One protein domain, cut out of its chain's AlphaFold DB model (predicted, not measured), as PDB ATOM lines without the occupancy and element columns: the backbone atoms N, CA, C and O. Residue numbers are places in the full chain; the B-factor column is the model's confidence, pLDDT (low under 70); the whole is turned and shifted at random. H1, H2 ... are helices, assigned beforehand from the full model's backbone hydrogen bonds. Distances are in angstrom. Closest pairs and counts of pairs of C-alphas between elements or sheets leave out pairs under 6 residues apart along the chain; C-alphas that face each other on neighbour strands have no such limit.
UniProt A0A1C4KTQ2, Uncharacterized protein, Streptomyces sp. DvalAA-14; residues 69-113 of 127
ATOM      1  N   LEU A  69      -8.716 -53.422 -43.582       82.00
ATOM      2  CA  LEU A  69      -7.669 -52.403 -43.525       82.00
ATOM      3  C   LEU A  69      -6.307 -53.075 -43.672       82.00
ATOM      4  O   LEU A  69      -6.026 -54.036 -42.944       82.00
ATOM      5  N   THR A  70      -5.465 -52.533 -44.546       83.81
ATOM      6  CA  THR A  70      -4.044 -52.891 -44.635       83.81
ATOM      7  C   THR A  70      -3.270 -52.404 -43.406       83.81
ATOM      8  O   THR A  70      -3.694 -51.480 -42.704       83.81
ATOM      9  N   ASP A  71      -2.092 -52.977 -43.158       87.62
ATOM     10  CA  ASP A  71      -1.230 -52.558 -42.043       87.62
ATOM     11  C   ASP A  71      -0.788 -51.096 -42.156       87.62
ATOM     12  O   ASP A  71      -0.651 -50.405 -41.145       87.62
ATOM     13  N   LEU A  72      -0.601 -50.599 -43.383       88.31
ATOM     14  CA  LEU A  72      -0.270 -49.200 -43.640       88.31
ATOM     15  C   LEU A  72      -1.412 -48.276 -43.195       88.31
ATOM     16  O   LEU A  72      -1.181 -47.335 -42.443       88.31
ATOM     17  N   GLU A  73      -2.652 -48.575 -43.582       85.94
ATOM     18  CA  GLU A  73      -3.825 -47.772 -43.213       85.94
ATOM     19  C   GLU A  73      -4.155 -47.819 -41.711       85.94
ATOM     20  O   GLU A  73      -4.817 -46.910 -41.205       85.94
ATOM     21  N   ARG A  74      -3.706 -48.862 -40.992       87.38
ATOM     22  CA  ARG A  74      -3.880 -49.014 -39.534       87.38
ATOM     23  C   ARG A  74      -2.928 -48.156 -38.706       87.38
ATOM     24  O   ARG A  74      -3.184 -47.958 -37.515       87.38
ATOM     25  N   ARG A  75      -1.833 -47.654 -39.290       91.06
ATOM     26  CA  ARG A  75      -0.857 -46.832 -38.556       91.06
ATOM     27  C   ARG A  75      -1.551 -45.598 -37.965       91.06
ATOM     28  O   ARG A  75      -2.333 -44.962 -38.673       91.06
ATOM     29  N   PRO A  76      -1.240 -45.190 -36.719       91.00
ATOM     30  CA  PRO A  76      -1.882 -44.038 -36.078       91.00
ATOM     31  C   PRO A  76      -1.846 -42.754 -36.920       91.00
ATOM     32  O   PRO A  76      -2.846 -42.053 -37.011       91.00
ATOM     33  N   ALA A  77      -0.733 -42.498 -37.616       91.12
ATOM     34  CA  ALA A  77      -0.560 -41.337 -38.493       91.12
ATOM     35  C   ALA A  77      -1.446 -41.346 -39.758       91.12
ATOM     36  O   ALA A  77      -1.503 -40.352 -40.481       91.12
ATOM     37  N   HIS A  78      -2.104 -42.465 -40.067       88.94
ATOM     38  CA  HIS A  78      -2.913 -42.647 -41.272       88.94
ATOM     39  C   HIS A  78      -4.395 -42.893 -40.972       88.94
ATOM     40  O   HIS A  78      -5.196 -42.975 -41.905       88.94
ATOM     41  N   GLN A  79      -4.788 -42.949 -39.695       87.50
ATOM     42  CA  GLN A  79      -6.193 -43.070 -39.316       87.50
ATOM     43  C   GLN A  79      -6.988 -41.858 -39.816       87.50
ATOM     44  O   GLN A  79      -6.618 -40.709 -39.584       87.50
ATOM     45  N   GLY A  80      -8.074 -42.117 -40.543       83.75
ATOM     46  CA  GLY A  80      -8.893 -41.081 -41.174       83.75
ATOM     47  C   GLY A  80      -8.241 -40.372 -42.367       83.75
ATOM     48  O   GLY A  80      -8.866 -39.483 -42.945       83.75
ATOM     49  N   SER A  81      -7.017 -40.740 -42.762       86.50
ATOM     50  CA  SER A  81      -6.332 -40.092 -43.881       86.50
ATOM     51  C   SER A  81      -6.965 -40.481 -45.211       86.50
ATOM     52  O   SER A  81      -7.100 -41.657 -45.539       86.50
ATOM     53  N   THR A  82      -7.300 -39.478 -46.019       85.31
ATOM     54  CA  THR A  82      -7.752 -39.663 -47.402       85.31
ATOM     55  C   THR A  82      -6.609 -39.517 -48.412       85.31
ATOM     56  O   THR A  82      -6.864 -39.475 -49.615       85.31
ATOM     57  N   ALA A  83      -5.349 -39.447 -47.973       86.69
ATOM     58  CA  ALA A  83      -4.194 -39.378 -48.868       86.69
ATOM     59  C   ALA A  83      -4.035 -40.662 -49.707       86.69
ATOM     60  O   ALA A  83      -4.496 -41.738 -49.327       86.69
ATOM     61  N   ASN A  84      -3.375 -40.554 -50.862       84.25
ATOM     62  CA  ASN A  84      -3.021 -41.708 -51.689       84.25
ATOM     63  C   ASN A  84      -1.784 -42.416 -51.106       84.25
ATOM     64  O   ASN A  84      -0.680 -42.230 -51.603       84.25
ATOM     65  N   LEU A  85      -1.967 -43.197 -50.034       85.44
ATOM     66  CA  LEU A  85      -0.868 -43.847 -49.296       85.44
ATOM     67  C   LEU A  85      -0.079 -44.877 -50.124       85.44
ATOM     68  O   LEU A  85       1.019 -45.255 -49.736       85.44
ATOM     69  N   PHE A  86      -0.649 -45.332 -51.239       84.62
ATOM     70  CA  PHE A  86      -0.080 -46.355 -52.118       84.62
ATOM     71  C   PHE A  86       0.435 -45.788 -53.447       84.62
ATOM     72  O   PHE A  86       0.822 -46.560 -54.317       84.62
ATOM     73  N   GLU A  87       0.368 -44.463 -53.632       85.56
ATOM     74  CA  GLU A  87       0.781 -43.770 -54.863       85.56
ATOM     75  C   GLU A  87       0.153 -44.350 -56.151       85.56
ATOM     76  O   GLU A  87       0.713 -44.273 -57.241       85.56
ATOM     77  N   LEU A  88      -1.061 -44.908 -56.043       82.00
ATOM     78  CA  LEU A  88      -1.746 -45.542 -57.169       82.00
ATOM     79  C   LEU A  88      -2.272 -44.505 -58.177       82.00
ATOM     80  O   LEU A  88      -2.760 -43.449 -57.750       82.00
ATOM     81  N   PRO A  89      -2.267 -44.814 -59.490       81.56
ATOM     82  CA  PRO A  89      -2.871 -43.967 -60.518       81.56
ATOM     83  C   PRO A  89      -4.340 -43.626 -60.231       81.56
ATOM     84  O   PRO A  89      -5.082 -44.464 -59.729       81.56
ATOM     85  N   LEU A  90      -4.802 -42.427 -60.614       74.94
ATOM     86  CA  LEU A  90      -6.159 -41.933 -60.301       74.94
ATOM     87  C   LEU A  90      -7.302 -42.832 -60.801       74.94
ATOM     88  O   LEU A  90      -8.339 -42.908 -60.147       74.94
ATOM     89  N   PHE A  91      -7.121 -43.547 -61.915       74.69
ATOM     90  CA  PHE A  91      -8.132 -44.489 -62.409       74.69
ATOM     91  C   PHE A  91      -8.328 -45.683 -61.464       74.69
ATOM     92  O   PHE A  91      -9.413 -46.249 -61.407       74.69
ATOM     93  N   CYS A  92      -7.318 -46.022 -60.660       69.88
ATOM     94  CA  CYS A  92      -7.433 -47.000 -59.587       69.88
ATOM     95  C   CYS A  92      -8.167 -46.450 -58.361       69.88
ATOM     96  O   CYS A  92      -8.259 -47.182 -57.395       69.88
ATOM     97  N   HIS A  93      -8.639 -45.197 -58.326       62.19
ATOM     98  CA  HIS A  93      -9.415 -44.659 -57.193       62.19
ATOM     99  C   HIS A  93     -10.924 -44.668 -57.449       62.19
ATOM    100  O   HIS A  93     -11.696 -44.395 -56.532       62.19
ATOM    101  N   TYR A  94     -11.363 -44.984 -58.671       59.53
ATOM    102  CA  TYR A  94     -12.767 -44.908 -59.067       59.53
ATOM    103  C   TYR A  94     -13.198 -46.150 -59.860       59.53
ATOM    104  O   TYR A  94     -12.530 -46.577 -60.794       59.53
ATOM    105  N   GLY A  95     -14.351 -46.721 -59.505       55.03
ATOM    106  CA  GLY A  95     -15.081 -47.672 -60.355       55.03
ATOM    107  C   GLY A  95     -14.713 -49.156 -60.244       55.03
ATOM    108  O   GLY A  95     -15.514 -49.988 -60.655       55.03
ATOM    109  N   THR A  96     -13.583 -49.536 -59.648       52.34
ATOM    110  CA  THR A  96     -13.222 -50.952 -59.428       52.34
ATOM    111  C   THR A  96     -12.456 -51.062 -58.119       52.34
ATOM    112  O   THR A  96     -11.453 -50.387 -57.989       52.34
ATOM    113  N   GLY A  97     -12.924 -51.831 -57.129       54.28
ATOM    114  CA  GLY A  97     -12.284 -51.968 -55.805       54.28
ATOM    115  C   GLY A  97     -10.899 -52.617 -55.870       54.28
ATOM    116  O   GLY A  97     -10.720 -53.786 -55.553       54.28
ATOM    117  N   GLY A  98      -9.937 -51.835 -56.334       55.94
ATOM    118  CA  GLY A  98      -8.531 -52.149 -56.467       55.94
ATOM    119  C   GLY A  98      -7.788 -52.236 -55.128       55.94
ATOM    120  O   GLY A  98      -8.357 -52.060 -54.049       55.94
ATOM    121  N   PRO A  99      -6.480 -52.501 -55.187       51.78
ATOM    122  CA  PRO A  99      -5.696 -52.976 -54.045       51.78
ATOM    123  C   PRO A  99      -5.366 -51.919 -52.973       51.78
ATOM    124  O   PRO A  99      -4.671 -52.237 -52.016       51.78
ATOM    125  N   GLY A 100      -5.857 -50.680 -53.103       55.12
ATOM    126  CA  GLY A 100      -5.564 -49.574 -52.181       55.12
ATOM    127  C   GLY A 100      -6.757 -48.661 -51.897       55.12
ATOM    128  O   GLY A 100      -6.572 -47.465 -51.675       55.12
ATOM    129  N   PHE A 101      -7.987 -49.182 -51.966       60.03
ATOM    130  CA  PHE A 101      -9.191 -48.376 -51.762       60.03
ATOM    131  C   PHE A 101      -9.363 -48.004 -50.293       60.03
ATOM    132  O   PHE A 101      -9.997 -48.720 -49.521       60.03
ATOM    133  N   GLY A 102      -8.791 -46.843 -49.966       66.31
ATOM    134  CA  GLY A 102      -8.781 -46.218 -48.655       66.31
ATOM    135  C   GLY A 102     -10.126 -46.310 -47.960       66.31
ATOM    136  O   GLY A 102     -11.025 -45.516 -48.242       66.31
ATOM    137  N   VAL A 103     -10.233 -47.227 -46.998       77.88
ATOM    138  CA  VAL A 103     -11.392 -47.376 -46.100       77.88
ATOM    139  C   VAL A 103     -11.819 -46.019 -45.538       77.88
ATOM    140  O   VAL A 103     -13.004 -45.731 -45.399       77.88
ATOM    141  N   TRP A 104     -10.847 -45.144 -45.286       83.25
ATOM    142  CA  TRP A 104     -11.052 -43.787 -44.802       83.25
ATOM    143  C   TRP A 104     -11.724 -42.846 -45.804       83.25
ATOM    144  O   TRP A 104     -12.475 -41.973 -45.384       83.25
ATOM    145  N   ARG A 105     -11.512 -43.018 -47.114       79.81
ATOM    146  CA  ARG A 105     -12.224 -42.254 -48.152       79.81
ATOM    147  C   ARG A 105     -13.688 -42.659 -48.212       79.81
ATOM    148  O   ARG A 105     -14.548 -41.788 -48.161       79.81
ATOM    149  N   GLU A 106     -13.958 -43.962 -48.251       79.50
ATOM    150  CA  GLU A 106     -15.322 -44.501 -48.186       79.50
ATOM    151  C   GLU A 106     -16.031 -44.009 -46.915       79.50
ATOM    152  O   GLU A 106     -17.136 -43.465 -46.965       79.50
ATOM    153  N   LEU A 107     -15.355 -44.111 -45.766       81.56
ATOM    154  CA  LEU A 107     -15.883 -43.629 -44.496       81.56
ATOM    155  C   LEU A 107     -16.123 -42.115 -44.515       81.56
ATOM    156  O   LEU A 107     -17.146 -41.666 -44.006       81.56
ATOM    157  N   ALA A 108     -15.227 -41.323 -45.111       83.31
ATOM    158  CA  ALA A 108     -15.375 -39.872 -45.210       83.31
ATOM    159  C   ALA A 108     -16.566 -39.449 -46.087       83.31
ATOM    160  O   ALA A 108     -17.161 -38.409 -45.817       83.31
ATOM    161  N   VAL A 109     -16.934 -40.245 -47.099       80.75
ATOM    162  CA  VAL A 109     -18.137 -40.006 -47.916       80.75
ATOM    163  C   VAL A 109     -19.417 -40.316 -47.136       80.75
ATOM    164  O   VAL A 109     -20.399 -39.583 -47.248       80.75
ATOM    165  N   HIS A 110     -19.419 -41.385 -46.336       75.12
ATOM    166  CA  HIS A 110     -20.626 -41.873 -45.658       75.12
ATOM    167  C   HIS A 110     -20.816 -41.365 -44.229       75.12
ATOM    168  O   HIS A 110     -21.916 -41.463 -43.682       75.12
ATOM    169  N   THR A 111     -19.779 -40.802 -43.615       75.75
ATOM    170  CA  THR A 111     -19.888 -40.212 -42.282       75.75
ATOM    171  C   THR A 111     -20.394 -38.782 -42.411       75.75
ATOM    172  O   THR A 111     -19.776 -37.975 -43.111       75.75
ATOM    173  N   PRO A 112     -21.474 -38.402 -41.702       60.81
ATOM    174  CA  PRO A 112     -21.825 -37.003 -41.554       60.81
ATOM    175  C   PRO A 112     -20.619 -36.294 -40.957       60.81
ATOM    176  O   PRO A 112     -20.193 -36.609 -39.842       60.81
ATOM    177  N   ARG A 113     -20.041 -35.348 -41.694       58.50
ATOM    178  CA  ARG A 113     -18.947 -34.545 -41.163       58.50
ATOM    179  C   ARG A 113     -19.486 -33.821 -39.936       58.50
ATOM    180  O   ARG A 113     -20.264 -32.876 -40.065       58.50
TER     181      ARG A 113
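This is residues 69 to 113 of the 127 residues of an uncharacterized protein of Streptomyces sp. DvalAA-14 (UniProt A0A1C4KTQ2). Little regular structure is present: a chain mostly of loops runs from the short helix H1 out to the short helix H2, then folds back to H3, the longest helix. The three helices stand separate, joined by loops. The printed part has 45 residues, with three named helices in the order H1, H2, H3, and no named strand; the class is all helix, with 16 residues in named elements. It is compact, with a radius of gyration of the C-alphas of 10.4 A and spans of 25 by 24 by 14 A.

H1, residues 71 to 74, and H2, residues 90 to 93, are apart. H3, residues 103 to 110, is apart from H2 and only just apart from H1, the closest distance being 8.1 A. In H3 every O i to N i+4 pair is within hydrogen-bond range; H1 and H2 are too short for such a pair.

H1 begins at C-alpha 71 (-1.230, -52.558, -42.043). H2 begins at C-alpha 90 (-6.159, -41.933, -60.301). H3 is 10.8 A long and ends at C-alpha 110 (-20.626, -41.873, -45.658).

The C-alphas farthest apart, of Pro 76 and Gly 95, are 27.9 A apart. The printed part has no cut. The link from H1 to H2 is long, 15 residues. pLDDT is under 70 at residues 92 to 102 and 112 to 113.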